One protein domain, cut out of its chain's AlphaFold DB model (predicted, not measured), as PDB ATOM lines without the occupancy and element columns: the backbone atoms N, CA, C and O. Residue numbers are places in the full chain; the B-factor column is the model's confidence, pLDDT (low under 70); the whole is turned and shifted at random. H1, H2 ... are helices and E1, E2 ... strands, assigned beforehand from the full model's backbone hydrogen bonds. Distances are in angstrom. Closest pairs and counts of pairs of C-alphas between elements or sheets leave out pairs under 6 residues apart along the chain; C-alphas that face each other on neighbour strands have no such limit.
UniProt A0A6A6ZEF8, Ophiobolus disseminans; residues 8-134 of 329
ATOM      1  N   GLU A   8     136.948 241.324 317.829       67.00
ATOM      2  CA  GLU A   8     137.053 240.671 316.520       67.00
ATOM      3  C   GLU A   8     135.900 241.028 315.581       67.00
ATOM      4  O   GLU A   8     136.086 241.069 314.369       67.00
ATOM      5  N   GLU A   9     134.719 241.323 316.122       66.31
ATOM      6  CA  GLU A   9     133.573 241.761 315.333       66.31
ATOM      7  C   GLU A   9     133.796 243.182 314.821       66.31
ATOM      8  O   GLU A   9     133.672 243.422 313.627       66.31
ATOM      9  N   LEU A  10     134.261 244.090 315.691       64.94
ATOM     10  CA  LEU A  10     134.646 245.444 315.284       64.94
ATOM     11  C   LEU A  10     135.697 245.382 314.160       64.94
ATOM     12  O   LEU A  10     135.495 245.976 313.107       64.94
ATOM     13  N   LYS A  11     136.762 244.581 314.302       67.25
ATOM     14  CA  LYS A  11     137.813 244.455 313.270       67.25
ATOM     15  C   LYS A  11     137.293 244.109 311.870       67.25
ATOM     16  O   LYS A  11     137.896 244.554 310.899       67.25
ATOM     17  N   ARG A  12     136.204 243.341 311.752       65.31
ATOM     18  CA  ARG A  12     135.621 242.970 310.448       65.31
ATOM     19  C   ARG A  12     134.955 244.143 309.732       65.31
ATOM     20  O   ARG A  12     134.900 244.135 308.509       65.31
ATOM     21  N   TYR A  13     134.478 245.127 310.485       64.19
ATOM     22  CA  TYR A  13     133.728 246.267 309.964       64.19
ATOM     23  C   TYR A  13     134.618 247.478 309.645       64.19
ATOM     24  O   TYR A  13     134.304 248.280 308.774       64.19
ATOM     25  N   TYR A  14     135.755 247.642 310.328       67.94
ATOM     26  CA  TYR A  14     136.530 248.884 310.190       67.94
ATOM     27  C   TYR A  14     137.586 248.868 309.083       67.94
ATOM     28  O   TYR A  14     138.002 249.944 308.664       67.94
ATOM     29  N   VAL A  15     138.048 247.704 308.603       76.56
ATOM     30  CA  VAL A  15     139.222 247.667 307.713       76.56
ATOM     31  C   VAL A  15     139.044 246.716 306.536       76.56
ATOM     32  O   VAL A  15     138.749 245.538 306.717       76.56
ATOM     33  N   THR A  16     139.308 247.216 305.324       79.44
ATOM     34  CA  THR A  16     139.418 246.401 304.109       79.44
ATOM     35  C   THR A  16     140.551 245.383 304.278       79.44
ATOM     36  O   THR A  16     141.710 245.793 304.421       79.44
ATOM     37  N   PRO A  17     140.270 244.066 304.270       85.69
ATOM     38  CA  PRO A  17     141.315 243.060 304.387       85.69
ATOM     39  C   PRO A  17     142.351 243.220 303.274       85.69
ATOM     40  O   PRO A  17     142.013 243.433 302.111       85.69
ATOM     41  N   LEU A  18     143.630 243.093 303.621       90.00
ATOM     42  CA  LEU A  18     144.692 243.055 302.621       90.00
ATOM     43  C   LEU A  18     144.640 241.725 301.851       90.00
ATOM     44  O   LEU A  18     144.472 240.661 302.460       90.00
ATOM     45  N   SER A  19     144.841 241.768 300.532       92.12
ATOM     46  CA  SER A  19     145.077 240.556 299.737       92.12
ATOM     47  C   SER A  19     146.345 239.837 300.217       92.12
ATOM     48  O   SER A  19     147.168 240.413 300.936       92.12
ATOM     49  N   GLU A  20     146.500 238.561 299.867       94.12
ATOM     50  CA  GLU A  20     147.677 237.780 300.270       94.12
ATOM     51  C   GLU A  20     148.975 238.382 299.719       94.12
ATOM     52  O   GLU A  20     149.921 238.563 300.482       94.12
ATOM     53  N   ASP A  21     148.974 238.827 298.461       95.56
ATOM     54  CA  ASP A  21     150.128 239.477 297.827       95.56
ATOM     55  C   ASP A  21     150.543 240.774 298.531       95.56
ATOM     56  O   ASP A  21     151.731 241.076 298.676       95.56
ATOM     57  N   LEU A  22     149.570 241.559 299.003       93.81
ATOM     58  CA  LEU A  22     149.849 242.774 299.766       93.81
ATOM     59  C   LEU A  22     150.316 242.447 301.187       93.81
ATOM     60  O   LEU A  22     151.209 243.118 301.700       93.81
ATOM     61  N   ARG A  23     149.766 241.399 301.814       94.38
ATOM     62  CA  ARG A  23     150.229 240.915 303.125       94.38
ATOM     63  C   ARG A  23     151.652 240.374 303.073       94.38
ATOM     64  O   ARG A  23     152.386 240.576 304.033       94.38
ATOM     65  N   ALA A  24     152.050 239.750 301.965       95.75
ATOM     66  CA  ALA A  24     153.397 239.220 301.762       95.75
ATOM     67  C   ALA A  24     154.489 240.307 301.771       95.75
ATOM     68  O   ALA A  24     155.665 239.992 301.927       95.75
ATOM     69  N   LYS A  25     154.116 241.592 301.665       96.69
ATOM     70  CA  LYS A  25     155.035 242.730 301.836       96.69
ATOM     71  C   LYS A  25     155.420 242.992 303.296       96.69
ATOM     72  O   LYS A  25     156.245 243.867 303.544       96.69
ATOM     73  N   PHE A  26     154.816 242.278 304.252       97.19
ATOM     74  CA  PHE A  26     155.050 242.457 305.681       97.19
ATOM     75  C   PHE A  26     155.589 241.175 306.343       97.19
ATOM     76  O   PHE A  26     155.055 240.094 306.096       97.19
ATOM     77  N   PRO A  27     156.585 241.274 307.247       97.94
ATOM     78  CA  PRO A  27     157.215 242.505 307.728       97.94
ATOM     79  C   PRO A  27     158.034 243.213 306.639       97.94
ATOM     80  O   PRO A  27     158.566 242.577 305.738       97.94
ATOM     81  N   TYR A  28     158.103 244.536 306.734       98.25
ATOM     82  CA  TYR A  28     158.891 245.385 305.848       98.25
ATOM     83  C   TYR A  28     160.085 245.948 306.615       98.25
ATOM     84  O   TYR A  28     159.934 246.402 307.751       98.25
ATOM     85  N   LEU A  29     161.249 245.968 305.973       98.31
ATOM     86  CA  LEU A  29     162.441 246.659 306.443       98.31
ATOM     87  C   LEU A  29     163.063 247.386 305.253       98.31
ATOM     88  O   LEU A  29     163.318 246.771 304.220       98.31
ATOM     89  N   ARG A  30     163.291 248.691 305.397       96.94
ATOM     90  CA  ARG A  30     163.951 249.502 304.375       96.94
ATOM     91  C   ARG A  30     165.390 249.021 304.195       96.94
ATOM     92  O   ARG A  30     166.118 248.857 305.172       96.94
ATOM     93  N   GLU A  31     165.801 248.842 302.945       96.31
ATOM     94  CA  GLU A  31     167.187 248.524 302.603       96.31
ATOM     95  C   GLU A  31     168.114 249.738 302.792       96.31
ATOM     96  O   GLU A  31     167.701 250.896 302.675       96.31
ATOM     97  N   GLY A  32     169.397 249.466 303.043       94.56
ATOM     98  CA  GLY A  32     170.444 250.480 303.167       94.56
ATOM     99  C   GLY A  32     170.734 250.925 304.602       94.56
ATOM    100  O   GLY A  32     170.404 250.250 305.576       94.56
ATOM    101  N   ASN A  33     171.412 252.068 304.726       93.56
ATOM    102  CA  ASN A  33     171.850 252.593 306.017       93.56
ATOM    103  C   ASN A  33     170.668 253.202 306.777       93.56
ATOM    104  O   ASN A  33     170.151 254.260 306.412       93.56
ATOM    105  N   LEU A  34     170.267 252.540 307.859       96.69
ATOM    106  CA  LEU A  34     169.313 253.088 308.814       96.69
ATOM    107  C   LEU A  34     170.003 254.147 309.688       96.69
ATOM    108  O   LEU A  34     171.152 253.945 310.085       96.69
ATOM    109  N   PRO A  35     169.322 255.251 310.046       95.81
ATOM    110  CA  PRO A  35     169.930 256.284 310.884       95.81
ATOM    111  C   PRO A  35     170.242 255.777 312.302       95.81
ATOM    112  O   PRO A  35     171.165 256.276 312.943       95.81
ATOM    113  N   ARG A  36     169.487 254.781 312.789       96.06
ATOM    114  CA  ARG A  36     169.702 254.023 314.036       96.06
ATOM    115  C   ARG A  36     169.135 252.599 313.898       96.06
ATOM    116  O   ARG A  36     168.346 252.363 312.984       96.06
ATOM    117  N   PRO A  37     169.446 251.651 314.796       96.94
ATOM    118  CA  PRO A  37     168.723 250.378 314.850       96.94
ATOM    119  C   PRO A  37     167.200 250.586 314.960       96.94
ATOM    120  O   PRO A  37     166.758 251.511 315.643       96.94
ATOM    121  N   ILE A  38     166.405 249.757 314.273       97.81
ATOM    122  CA  ILE A  38     164.935 249.799 314.366       97.81
ATOM    123  C   ILE A  38     164.517 249.475 315.806       97.81
ATOM    124  O   ILE A  38     164.991 248.471 316.340       97.81
ATOM    125  N   PRO A  39     163.628 250.271 316.427       97.31
ATOM    126  CA  PRO A  39     163.196 250.021 317.791       97.31
ATOM    127  C   PRO A  39     162.387 248.726 317.895       97.31
ATOM    128  O   PRO A  39     161.528 248.420 317.063       97.31
ATOM    129  N   THR A  40     162.641 247.983 318.962       97.44
ATOM    130  CA  THR A  40     161.880 246.806 319.376       97.44
ATOM    131  C   THR A  40     160.525 247.202 319.962       97.44
ATOM    132  O   THR A  40     160.315 248.330 320.409       97.44
ATOM    133  N   ALA A  41     159.586 246.254 320.018       97.25
ATOM    134  CA  ALA A  41     158.282 246.487 320.643       97.25
ATOM    135  C   ALA A  41     158.403 246.899 322.125       97.25
ATOM    136  O   ALA A  41     157.622 247.725 322.594       97.25
ATOM    137  N   GLN A  42     159.404 246.363 322.832       96.50
ATOM    138  CA  GLN A  42     159.709 246.661 324.230       96.50
ATOM    139  C   GLN A  42     160.232 248.090 324.410       96.50
ATOM    140  O   GLN A  42     159.821 248.776 325.339       96.50
ATOM    141  N   GLU A  43     161.101 248.567 323.514       95.88
ATOM    142  CA  GLU A  43     161.579 249.958 323.548       95.88
ATOM    143  C   GLU A  43     160.440 250.948 323.287       95.88
ATOM    144  O   GLU A  43     160.365 251.988 323.940       95.88
ATOM    145  N   VAL A  44     159.519 250.612 322.379       95.38
ATOM    146  CA  VAL A  44     158.318 251.421 322.118       95.38
ATOM    147  C   VAL A  44     157.398 251.448 323.343       95.38
ATOM    148  O   VAL A  44     156.911 252.510 323.720       95.38
ATOM    149  N   GLU A  45     157.178 250.304 323.995       94.56
ATOM    150  CA  GLU A  45     156.401 250.214 325.239       94.56
ATOM    151  C   GLU A  45     157.052 251.000 326.389       94.56
ATOM    152  O   GLU A  45     156.366 251.724 327.110       94.56
ATOM    153  N   ALA A  46     158.378 250.930 326.527       93.56
ATOM    154  CA  ALA A  46     159.114 251.720 327.508       93.56
ATOM    155  C   ALA A  46     158.981 253.229 327.234       93.56
ATOM    156  O   ALA A  46     158.718 254.000 328.157       93.56
ATOM    157  N   ALA A  47     159.085 253.656 325.971       91.38
ATOM    158  CA  ALA A  47     158.860 255.048 325.581       91.38
ATOM    159  C   ALA A  47     157.420 255.504 325.878       91.38
ATOM    160  O   ALA A  47     157.204 256.615 326.367       91.38
ATOM    161  N   ALA A  48     156.435 254.629 325.654       89.50
ATOM    162  CA  ALA A  48     155.037 254.892 325.977       89.50
ATOM    163  C   ALA A  48     154.805 255.127 327.478       89.50
ATOM    164  O   ALA A  48     154.019 255.999 327.847       89.50
ATOM    165  N   ALA A  49     155.509 254.387 328.341       88.25
ATOM    166  CA  ALA A  49     155.430 254.556 329.791       88.25
ATOM    167  C   ALA A  49     156.004 255.904 330.267       88.25
ATOM    168  O   ALA A  49     155.526 256.461 331.255       88.25
ATOM    169  N   LEU A  50     157.000 256.446 329.557       86.19
ATOM    170  CA  LEU A  50     157.616 257.740 329.872       86.19
ATOM    171  C   LEU A  50     156.771 258.933 329.385       86.19
ATOM    172  O   LEU A  50     156.738 259.974 330.037       86.19
ATOM    173  N   GLY A  51     156.069 258.792 328.257       74.50
ATOM    174  CA  GLY A  51     155.328 259.868 327.581       74.50
ATOM    175  C   GLY A  51     153.940 260.206 328.150       74.50
ATOM    176  O   GLY A  51     153.092 260.685 327.403       74.50
ATOM    177  N   SER A  52     153.687 259.952 329.440       53.16
ATOM    178  CA  SER A  52     152.368 259.908 330.114       53.16
ATOM    179  C   SER A  52     151.532 261.217 330.157       53.16
ATOM    180  O   SER A  52     150.733 261.390 331.080       53.16
ATOM    181  N   LEU A  53     151.653 262.152 329.212       47.50
ATOM    182  CA  LEU A  53     150.965 263.448 329.323       47.50
ATOM    183  C   LEU A  53     149.976 263.819 328.227       47.50
ATOM    184  O   LEU A  53     149.151 264.681 328.492       47.50
ATOM    185  N   ASN A  54     149.938 263.168 327.068       48.16
ATOM    186  CA  ASN A  54     148.928 263.515 326.068       48.16
ATOM    187  C   ASN A  54     148.480 262.282 325.306       48.16
ATOM    188  O   ASN A  54     149.289 261.653 324.638       48.16
ATOM    189  N   THR A  55     147.199 261.928 325.429       46.28
ATOM    190  CA  THR A  55     146.326 261.529 324.308       46.28
ATOM    191  C   THR A  55     145.017 260.957 324.845       46.28
ATOM    192  O   THR A  55     144.977 260.191 325.812       46.28
ATOM    193  N   PHE A  56     143.921 261.337 324.199       47.50
ATOM    194  CA  PHE A  56     142.618 260.698 324.319       47.50
ATOM    195  C   PHE A  56     142.758 259.176 324.130       47.50
ATOM    196  O   PHE A  56     142.923 258.686 323.016       47.50
ATOM    197  N   LYS A  57     142.694 258.405 325.224       51.94
ATOM    198  CA  LYS A  57     142.800 256.937 325.198       51.94
ATOM    199  C   LYS A  57     141.503 256.303 324.689       51.94
ATOM    200  O   LYS A  57     140.720 255.765 325.472       51.94
ATOM    201  N   ILE A  58     141.270 256.321 323.381       55.44
ATOM    202  CA  ILE A  58     140.263 255.441 322.775       55.44
ATOM    203  C   ILE A  58     140.852 254.019 322.749       55.44
ATOM    204  O   ILE A  58     141.996 253.821 322.356       55.44
ATOM    205  N   ARG A  59     140.097 253.019 323.230       53.72
ATOM    206  CA  ARG A  59     140.585 251.668 323.614       53.72
ATOM    207  C   ARG A  59     141.168 250.788 322.491       53.72
ATOM    208  O   ARG A  59     141.603 249.676 322.769       53.72
ATOM    209  N   LEU A  60     141.165 251.260 321.251       60.44
ATOM    210  CA  LEU A  60     141.744 250.599 320.075       60.44
ATOM    211  C   LEU A  60     142.400 251.616 319.129       60.44
ATOM    212  O   LEU A  60     142.692 251.277 317.986       60.44
ATOM    213  N   ALA A  61     142.561 252.861 319.585       69.88
ATOM    214  CA  ALA A  61     143.092 253.912 318.745       69.88
ATOM    215  C   ALA A  61     144.579 253.724 318.508       69.88
ATOM    216  O   ALA A  61     145.327 253.151 319.304       69.88
ATOM    217  N   THR A  62     144.970 254.256 317.371       85.19
ATOM    218  CA  THR A  62     146.343 254.314 316.953       85.19
ATOM    219  C   THR A  62     147.090 255.378 317.754       85.19
ATOM    220  O   THR A  62     146.649 256.520 317.847       85.19
ATOM    221  N   ASN A  63     148.227 254.993 318.332       90.06
ATOM    222  CA  ASN A  63     149.099 255.893 319.083       90.06
ATOM    223  C   ASN A  63     150.406 256.117 318.328       90.06
ATOM    224  O   ASN A  63     150.923 255.193 317.706       90.06
ATOM    225  N   VAL A  64     150.974 257.315 318.437       91.69
ATOM    226  CA  VAL A  64     152.290 257.650 317.881       91.69
ATOM    227  C   VAL A  64     153.252 257.915 319.032       91.69
ATOM    228  O   VAL A  64     152.986 258.752 319.892       91.69
ATOM    229  N   TYR A  65     154.376 257.204 319.049       92.44
ATOM    230  CA  TYR A  65     155.425 257.349 320.055       92.44
ATOM    231  C   TYR A  65     156.698 257.897 319.427       92.44
ATOM    232  O   TYR A  65     157.080 257.514 318.323       92.44
ATOM    233  N   ARG A  66     157.404 258.748 320.165       92.12
ATOM    234  CA  ARG A  66     158.779 259.134 319.841       92.12
ATOM    235  C   ARG A  66     159.721 258.094 320.432       92.12
ATOM    236  O   ARG A  66     159.715 257.898 321.646       92.12
ATOM    237  N   VAL A  67     160.501 257.423 319.588       87.00
ATOM    238  CA  VAL A  67     161.362 256.308 320.010       87.00
ATOM    239  C   VAL A  67     162.728 256.438 319.338       87.00
ATOM    240  O   VAL A  67     162.851 256.476 318.113       87.00
ATOM    241  N   PRO A  68     163.792 256.446 320.152       78.50
ATOM    242  CA  PRO A  68     164.793 257.530 320.149       78.50
ATOM    243  C   PRO A  68     164.386 258.907 319.569       78.50
ATOM    244  O   PRO A  68     163.273 259.136 319.113       78.50
ATOM    245  N   ASP A  69     165.323 259.855 319.515       84.12
ATOM    246  CA  ASP A  69     165.094 261.179 318.902       84.12
ATOM    247  C   ASP A  69     164.942 261.160 317.370       84.12
ATOM    248  O   ASP A  69     164.804 262.217 316.764       84.12
ATOM    249  N   VAL A  70     164.948 259.977 316.748       90.81
ATOM    250  CA  VAL A  70     165.037 259.794 315.291       90.81
ATOM    251  C   VAL A  70     163.740 259.266 314.676       90.81
ATOM    252  O   VAL A  70     163.419 259.629 313.543       90.81
ATOM    253  N   TYR A  71     162.988 258.422 315.390       96.19
ATOM    254  CA  TYR A  71     161.804 257.770 314.836       96.19
ATOM    255  C   TYR A  71     160.511 258.252 315.485       96.19
ATOM    256  O   TYR A  71     160.431 258.461 316.698       96.19
ATOM    257  N   ALA A  72     159.479 258.351 314.652       95.75
ATOM    258  CA  ALA A  72     158.093 258.288 315.078       95.75
ATOM    259  C   ALA A  72     157.600 256.853 314.841       95.75
ATOM    260  O   ALA A  72     157.766 256.301 313.752       95.75
ATOM    261  N   VAL A  73     157.031 256.227 315.869       96.44
ATOM    262  CA  VAL A  73     156.520 254.856 315.812       96.44
ATOM    263  C   VAL A  73     155.024 254.873 316.053       96.44
ATOM    264  O   VAL A  73     154.573 255.089 317.178       96.44
ATOM    265  N   LYS A  74     154.253 254.635 314.994       95.75
ATOM    266  CA  LYS A  74     152.797 254.527 315.065       95.75
ATOM    267  C   LYS A  74     152.406 253.078 315.364       95.75
ATOM    268  O   LYS A  74     152.958 252.148 314.772       95.75
ATOM    269  N   VAL A  75     151.502 252.875 316.318       94.88
ATOM    270  CA  VAL A  75     151.147 251.563 316.868       94.88
ATOM    271  C   VAL A  75     149.640 251.409 316.940       94.88
ATOM    272  O   VAL A  75     148.958 252.255 317.514       94.88
ATOM    273  N   SER A  76     149.132 250.301 316.404       92.81
ATOM    274  CA  SER A  76     147.705 249.977 316.434       92.81
ATOM    275  C   SER A  76     147.465 248.476 316.519       92.81
ATOM    276  O   SER A  76     148.255 247.677 316.015       92.81
ATOM    277  N   ALA A  77     146.349 248.077 317.125       91.00
ATOM    278  CA  ALA A  77     145.837 246.709 317.013       91.00
ATOM    279  C   ALA A  77     145.035 246.488 315.713       91.00
ATOM    280  O   ALA A  77     144.638 245.356 315.421       91.00
ATOM    281  N   LEU A  78     144.761 247.562 314.963       89.44
ATOM    282  CA  LEU A  78     144.040 247.541 313.695       89.44
ATOM    283  C   LEU A  78     145.011 247.412 312.518       89.44
ATOM    284  O   LEU A  78     146.153 247.872 312.562       89.44
ATOM    285  N   SER A  79     144.543 246.799 311.430       90.31
ATOM    286  CA  SER A  79     145.339 246.624 310.210       90.31
ATOM    287  C   SER A  79     145.469 247.896 309.363       90.31
ATOM    288  O   SER A  79     146.157 247.859 308.347       90.31
ATOM    289  N   GLU A  80     144.862 249.016 309.770       90.94
ATOM    290  CA  GLU A  80     144.992 250.323 309.103       90.94
ATOM    291  C   GLU A  80     146.451 250.789 309.000       90.94
ATOM    292  O   GLU A  80     146.850 251.335 307.978       90.94
ATOM    293  N   ILE A  81     147.289 250.428 309.977       93.69
ATOM    294  CA  ILE A  81     148.738 250.667 309.949       93.69
ATOM    295  C   ILE A  81     149.409 250.034 308.726       93.69
ATOM    296  O   ILE A  81     150.313 250.610 308.123       93.69
ATOM    297  N   LEU A  82     148.979 248.828 308.352       95.88
ATOM    298  CA  LEU A  82     149.530 248.141 307.188       95.88
ATOM    299  C   LEU A  82     149.067 248.816 305.892       95.88
ATOM    300  O   LEU A  82     149.805 248.836 304.913       95.88
ATOM    301  N   ILE A  83     147.857 249.382 305.886       95.44
ATOM    302  CA  ILE A  83     147.329 250.153 304.757       95.44
ATOM    303  C   ILE A  83     148.123 251.448 304.586       95.44
ATOM    304  O   ILE A  83     148.585 251.723 303.482       95.44
ATOM    305  N   GLU A  84     148.337 252.194 305.668       96.75
ATOM    306  CA  GLU A  84     149.152 253.410 305.671       96.75
ATOM    307  C   GLU A  84     150.572 253.136 305.167       96.75
ATOM    308  O   GLU A  84     151.057 253.838 304.284       96.75
ATOM    309  N   ALA A  85     151.205 252.053 305.628       97.81
ATOM    310  CA  ALA A  85     152.510 251.637 305.129       97.81
ATOM    311  C   ALA A  85     152.533 251.404 303.610       97.81
ATOM    312  O   ALA A  85     153.448 251.869 302.931       97.81
ATOM    313  N   LEU A  86     151.540 250.688 303.063       97.31
ATOM    314  CA  LEU A  86     151.437 250.459 301.616       97.31
ATOM    315  C   LEU A  86     151.279 251.774 300.854       97.31
ATOM    316  O   LEU A  86     151.915 251.966 299.817       97.31
ATOM    317  N   ASN A  87     150.456 252.673 301.385       97.19
ATOM    318  CA  ASN A  87     150.201 253.981 300.804       97.19
ATOM    319  C   ASN A  87     151.486 254.829 300.797       97.19
ATOM    320  O   ASN A  87     151.842 255.376 299.757       97.19
ATOM    321  N   MET A  88     152.257 254.843 301.888       97.75
ATOM    322  CA  MET A  88     153.563 255.517 301.946       97.75
ATOM    323  C   MET A  88     154.571 254.929 300.948       97.75
ATOM    324  O   MET A  88     155.231 255.680 300.236       97.75
ATOM    325  N   MET A  89     154.664 253.597 300.830       97.19
ATOM    326  CA  MET A  89     155.535 252.955 299.828       97.19
ATOM    327  C   MET A  89     155.129 253.311 298.392       97.19
ATOM    328  O   MET A  89     155.984 253.428 297.514       97.19
ATOM    329  N   TYR A  90     153.826 253.434 298.129       95.62
ATOM    330  CA  TYR A  90     153.312 253.864 296.834       95.62
ATOM    331  C   TYR A  90     153.693 255.323 296.544       95.62
ATOM    332  O   TYR A  90     154.227 255.610 295.474       95.62
ATOM    333  N   LEU A  91     153.490 256.222 297.509       94.88
ATOM    334  CA  LEU A  91     153.828 257.640 297.388       94.88
ATOM    335  C   LEU A  91     155.334 257.875 297.202       94.88
ATOM    336  O   LEU A  91     155.714 258.657 296.332       94.88
ATOM    337  N   GLU A  92     156.191 257.145 297.925       94.31
ATOM    338  CA  GLU A  92     157.652 257.219 297.758       94.31
ATOM    339  C   GLU A  92     158.064 256.858 296.320       94.31
ATOM    340  O   GLU A  92     158.874 257.556 295.711       94.31
ATOM    341  N   LYS A  93     157.444 255.830 295.718       93.38
ATOM    342  CA  LYS A  93     157.674 255.471 294.305       93.38
ATOM    343  C   LYS A  93     157.203 256.541 293.323       93.38
ATOM    344  O   LYS A  93     157.755 256.636 292.230       93.38
ATOM    345  N   MET A  94     156.187 257.318 293.692       90.25
ATOM    346  CA  MET A  94     155.708 258.455 292.902       90.25
ATOM    347  C   MET A  94     156.561 259.717 293.102       90.25
ATOM    348  O   MET A  94     156.313 260.721 292.441       90.25
ATOM    349  N   GLY A  95     157.563 259.689 293.990       89.94
ATOM    350  CA  GLY A  95     158.365 260.864 294.336       89.94
ATOM    351  C   GLY A  95     157.612 261.884 295.195       89.94
ATOM    352  O   GLY A  95     158.039 263.032 295.293       89.94
ATOM    353  N   ILE A  96     156.497 261.485 295.813       90.00
ATOM    354  CA  ILE A  96     155.741 262.332 296.734       90.00
ATOM    355  C   ILE A  96     156.426 262.312 298.098       90.00
ATOM    356  O   ILE A  96     156.776 261.256 298.629       90.00
ATOM    357  N   ARG A  97     156.612 263.500 298.680       91.50
ATOM    358  CA  ARG A  97     157.202 263.654 300.007       91.50
ATOM    359  C   ARG A  97     156.234 263.136 301.073       91.50
ATOM    360  O   ARG A  97     155.220 263.755 301.368       91.50
ATOM    361  N   THR A  98     156.605 262.026 301.693       94.94
ATOM    362  CA  THR A  98     156.016 261.495 302.931       94.94
ATOM    363  C   THR A  98     157.126 261.290 303.950       94.94
ATOM    364  O   THR A  98     158.282 261.174 303.524       94.94
ATOM    365  N   PRO A  99     156.841 261.168 305.262       96.50
ATOM    366  CA  PRO A  99     157.831 260.661 306.207       96.50
ATOM    367  C   PRO A  99     158.483 259.393 305.653       96.50
ATOM    368  O   PRO A  99     157.793 258.525 305.107       96.50
ATOM    369  N   LYS A 100     159.812 259.282 305.736       96.94
ATOM    370  CA  LYS A 100     160.490 258.074 305.247       96.94
ATOM    371  C   LYS A 100     160.034 256.871 306.065       96.94
ATOM    372  O   LYS A 100     160.150 256.878 307.289       96.94
ATOM    373  N   LEU A 101     159.559 255.827 305.395       97.94
ATOM    374  CA  LEU A 101     159.201 254.566 306.036       97.94
ATOM    375  C   LEU A 101     160.454 253.700 306.224       97.94
ATOM    376  O   LEU A 101     161.140 253.387 305.248       97.94
ATOM    377  N   TYR A 102     160.749 253.299 307.464       98.19
ATOM    378  CA  TYR A 102     161.924 252.484 307.799       98.19
ATOM    379  C   TYR A 102     161.585 251.022 308.064       98.19
ATOM    380  O   TYR A 102     162.307 250.144 307.602       98.19
ATOM    381  N   ALA A 103     160.508 250.737 308.795       98.38
ATOM    382  CA  ALA A 103     160.110 249.362 309.078       98.38
ATOM    383  C   ALA A 103     158.614 249.240 309.359       98.38
ATOM    384  O   ALA A 103     157.978 250.170 309.855       98.38
ATOM    385  N   VAL A 104     158.072 248.055 309.086       98.38
ATOM    386  CA  VAL A 104     156.727 247.649 309.494       98.38
ATOM    387  C   VAL A 104     156.781 246.232 310.014       98.38
ATOM    388  O   VAL A 104     157.188 245.316 309.302       98.38
ATOM    389  N   PHE A 105     156.341 246.023 311.244       98.06
ATOM    390  CA  PHE A 105     156.325 244.692 311.833       98.06
ATOM    391  C   PHE A 105     155.130 244.520 312.757       98.06
ATOM    392  O   PHE A 105     154.314 245.420 312.959       98.06
ATOM    393  N   SER A 106     154.963 243.310 313.276       97.06
ATOM    394  CA  SER A 106     153.918 243.024 314.249       97.06
ATOM    395  C   SER A 106     154.469 242.229 315.412       97.06
ATOM    396  O   SER A 106     155.317 241.362 315.222       97.06
ATOM    397  N   HIS A 107     153.940 242.483 316.601       96.94
ATOM    398  CA  HIS A 107     154.390 241.831 317.822       96.94
ATOM    399  C   HIS A 107     153.202 241.470 318.718       96.94
ATOM    400  O   HIS A 107     152.173 242.147 318.716       96.94
ATOM    401  N   ARG A 108     153.339 240.377 319.472       95.81
ATOM    402  CA  ARG A 108     152.425 239.979 320.551       95.81
ATOM    403  C   ARG A 108     153.231 239.935 321.842       95.81
ATOM    404  O   ARG A 108     154.326 239.388 321.829       95.81
ATOM    405  N   GLY A 109     152.661 240.442 322.932       90.38
ATOM    406  CA  GLY A 109     153.278 240.375 324.264       90.38
ATOM    407  C   GLY A 109     153.680 241.721 324.867       90.38
ATOM    408  O   GLY A 109     153.972 241.754 326.054       90.38
ATOM    409  N   CYS A 110     153.616 242.816 324.105       92.38
ATOM    410  CA  CYS A 110     153.787 244.181 324.618       92.38
ATOM    411  C   CYS A 110     152.437 244.891 324.783       92.38
ATOM    412  O   CYS A 110     151.481 244.602 324.057       92.38
ATOM    413  N   ASN A 111     152.375 245.845 325.708       92.06
ATOM    414  CA  ASN A 111     151.224 246.690 326.008       92.06
ATOM    415  C   ASN A 111     151.558 248.183 325.819       92.06
ATOM    416  O   ASN A 111     151.506 248.964 326.771       92.06
ATOM    417  N   PRO A 112     151.863 248.619 324.583       90.19
ATOM    418  CA  PRO A 112     152.270 249.999 324.313       90.19
ATOM    419  C   PRO A 112     151.207 251.031 324.727       90.19
ATOM    420  O   PRO A 112     151.538 252.157 325.079       90.19
ATOM    421  N   HIS A 113     149.924 250.667 324.755       87.06
ATOM    422  CA  HIS A 113     148.859 251.572 325.203       87.06
ATOM    423  C   HIS A 113     148.702 251.655 326.735       87.06
ATOM    424  O   HIS A 113     147.910 252.462 327.232       87.06
ATOM    425  N   GLY A 114     149.428 250.828 327.498       87.50
ATOM    426  CA  GLY A 114     149.389 250.814 328.960       87.50
ATOM    427  C   GLY A 114     148.016 250.452 329.531       87.50
ATOM    428  O   GLY A 114     147.619 250.981 330.571       87.50
ATOM    429  N   TYR A 115     147.242 249.605 328.843       83.94
ATOM    430  CA  TYR A 115     145.925 249.204 329.338       83.94
ATOM    431  C   TYR A 115     146.058 248.240 330.522       83.94
ATOM    432  O   TYR A 115     146.863 247.311 330.456       83.94
ATOM    433  N   PRO A 116     145.260 248.394 331.592       85.25
ATOM    434  CA  PRO A 116     145.235 247.408 332.660       85.25
ATOM    435  C   PRO A 116     144.723 246.074 332.104       85.25
ATOM    436  O   PRO A 116     143.618 246.002 331.560       85.25
ATOM    437  N   LEU A 117     145.532 245.024 332.225       85.50
ATOM    438  CA  LEU A 117     145.168 243.679 331.786       85.50
ATOM    439  C   LEU A 117     144.479 242.934 332.921       85.50
ATOM    440  O   LEU A 117     144.943 242.952 334.061       85.50
ATOM    441  N   LYS A 118     143.382 242.242 332.606       90.25
ATOM    442  CA  LYS A 118     142.819 241.259 333.535       90.25
ATOM    443  C   LYS A 118     143.755 240.053 333.608       90.25
ATOM    444  O   LYS A 118     144.357 239.673 332.605       90.25
ATOM    445  N   THR A 119     143.850 239.418 334.774       90.31
ATOM    446  CA  THR A 119     144.611 238.172 334.937       90.31
ATOM    447  C   THR A 119     144.182 237.144 333.886       90.31
ATOM    448  O   THR A 119     142.992 236.874 333.733       90.31
ATOM    449  N   GLY A 120     145.146 236.597 333.141       89.50
ATOM    450  CA  GLY A 120     144.901 235.629 332.064       89.50
ATOM    451  C   GLY A 120     144.489 236.233 330.714       89.50
ATOM    452  O   GLY A 120     144.341 235.492 329.744       89.50
ATOM    453  N   GLN A 121     144.326 237.556 330.605       89.81
ATOM    454  CA  GLN A 121     144.040 238.206 329.328       89.81
ATOM    455  C   GLN A 121     145.286 238.210 328.436       89.81
ATOM    456  O   GLN A 121     146.315 238.791 328.777       89.81
ATOM    457  N   VAL A 122     145.173 237.599 327.257       90.06
ATOM    458  CA  VAL A 122     146.226 237.633 326.237       90.06
ATOM    459  C   VAL A 122     146.235 239.005 325.567       90.06
ATOM    460  O   VAL A 122     145.197 239.498 325.121       90.06
ATOM    461  N   LEU A 123     147.416 239.615 325.473       90.00
ATOM    462  CA  LEU A 123     147.601 240.863 324.740       90.00
ATOM    463  C   LEU A 123     147.291 240.675 323.247       90.00
ATOM    464  O   LEU A 123     147.676 239.654 322.655       90.00
ATOM    465  N   PRO A 124     146.613 241.644 322.606       91.12
ATOM    466  CA  PRO A 124     146.381 241.569 321.176       91.12
ATOM    467  C   PRO A 124     147.710 241.656 320.413       91.12
ATOM    468  O   PRO A 124     148.754 242.046 320.938       91.12
ATOM    469  N   LYS A 125     147.666 241.262 319.140       93.12
ATOM    470  CA  LYS A 125     148.751 241.544 318.201       93.12
ATOM    471  C   LYS A 125     148.695 243.029 317.849       93.12
ATOM    472  O   LYS A 125     147.647 243.489 317.410       93.12
ATOM    473  N   TYR A 126     149.814 243.726 318.009       94.88
ATOM    474  CA  TYR A 126     149.981 245.106 317.564       94.88
ATOM    475  C   TYR A 126     150.808 245.158 316.281       94.88
ATOM    476  O   TYR A 126     151.689 244.319 316.059       94.88
ATOM    477  N   HIS A 127     150.513 246.149 315.451       96.38
ATOM    478  CA  HIS A 127     151.241 246.528 314.250       96.38
ATOM    479  C   HIS A 127     152.017 247.815 314.530       96.38
ATOM    480  O   HIS A 127     151.484 248.721 315.166       96.38
ATOM    481  N   TYR A 128     153.263 247.874 314.067       97.75
ATOM    482  CA  TYR A 128     154.198 248.966 314.315       97.75
ATOM    483  C   TYR A 128     154.659 249.532 312.974       97.75
ATOM    484  O   TYR A 128     155.152 248.775 312.139       97.75
ATOM    485  N   LEU A 129     154.510 250.843 312.790       98.19
ATOM    486  CA  LEU A 129     154.978 251.624 311.645       98.19
ATOM    487  C   LEU A 129     156.109 252.529 312.121       98.19
ATOM    488  O   LEU A 129     155.867 253.495 312.842       98.19
ATOM    489  N   VAL A 130     157.342 252.197 311.754       98.19
ATOM    490  CA  VAL A 130     158.532 252.973 312.117       98.19
ATOM    491  C   VAL A 130     158.860 253.906 310.966       98.19
ATOM    492  O   VAL A 130     159.252 253.456 309.888       98.19
ATOM    493  N   MET A 131     158.722 255.203 311.205       97.81
ATOM    494  CA  MET A 131     158.922 256.241 310.203       97.81
ATOM    495  C   MET A 131     159.822 257.364 310.714       97.81
ATOM    496  O   MET A 131     160.142 257.465 311.900       97.81
ATOM    497  N   GLU A 132     160.269 258.194 309.782       96.38
ATOM    498  CA  GLU A 132     160.961 259.444 310.055       96.38
ATOM    499  C   GLU A 132     160.156 260.308 311.012       96.38
ATOM    500  O   GLU A 132     158.975 260.576 310.796       96.38
ATOM    501  N   ARG A 133     160.824 260.766 312.067       94.81
ATOM    502  CA  ARG A 133     160.309 261.863 312.863       94.81
ATOM    503  C   ARG A 133     160.563 263.166 312.115       94.81
ATOM    504  O   ARG A 133     161.709 263.500 311.823       94.81
ATOM    505  N   ILE A 134     159.495 263.901 311.843       93.25
ATOM    506  CA  ILE A 134     159.591 265.248 311.292       93.25
ATOM    507  C   ILE A 134     159.656 266.225 312.460       93.25
ATOM    508  O   ILE A 134     158.744 266.276 313.283       93.25
TER     509      ILE A 134
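This is residues 8 to 134 of the 329 residues of a protein of Ophiobolus disseminans (UniProt A0A6A6ZEF8). A strongly twisted sheet of four antiparallel strands stands between two helices: the long H4 covers one face, and on the other face the sheet curls round H3. The short helices H1 and H2 lie away from the sheet, H2 near H4, and residues 116 to 121, in the link from E3 to E4, stick out. The printed part has 127 residues, with four named helices and four named strands in the order H1, H2, H3, E1, E2, H4, E3, E4; the sheet's order is E1, E2, E4, E3. The class is mixed, helices and strands, with under half of the residues in named elements. The whole is compact, with a radius of gyration of the C-alphas of 14.8 A and spans of 46 by 34 by 23 A.

In the sheet, E1 (residues 63 to 67) and E2 (residues 71 to 76) form a hairpin, with N 65 and O 73 2.8 A apart. E2 is also the antiparallel neighbour of E4 (residues 125 to 132), with N 74 and O 129 2.9 A apart. E4 and E3 (residues 101 to 108) form the other hairpin, with N 128 and O 105 2.9 A apart. H4 (residues 80 to 93) is on the sheet over E4 and E3, at a height over the sheet of 10.0 A, and runs along the strands at 25 degrees to E4 on the local plane; its closest C-alphas to E4 are those of Ile 81 and His 127, 6.5 A apart. H3 (residues 41 to 50) is on the opposite face, so there are three layers, helices on both faces of a sheet; it touches E1, where the C-alphas of Val 44 and Val 67 are 6.1 A apart. E2, H4 and E3 make a split strand-helix-strand unit, two strands running the same way with E4 between them, and its crossover is right-handed. H2 (residues 20 to 23) is near H4, and H1 (residues 8 to 14) is apart from H4; neither H1 nor H2 is on the sheet. Residues 28 to 29 pair antiparallel with residues 103 to 104 of E3. Every O i to N i+4 pair is within hydrogen-bond range in H3 and H4; in H1 2 of 3 are, and H2 is too short for such a pair.

E4 spans 23.1 A, from C-alpha 125 at (148.751, 241.544, 318.201) to C-alpha 132 at (160.961, 259.444, 310.055). E3 spans 21.7 A, H4 20.2 A, E2 16.2 A, H3 14.6 A, E1 12.3 A, H1 10.4 A and H2 4.9 A. H1 begins at C-alpha 8, (137.053, 240.671, 316.520).

The C-alphas farthest apart, those of Gly 95 and Thr 119, are 48.5 A apart. The printed part has no cut. The links H2 to H3, H3 to E1 and E3 to E4 are long. The mean pLDDT of the printed part is 88.5, and residues 8 to 14 and 52 to 61 are under 70.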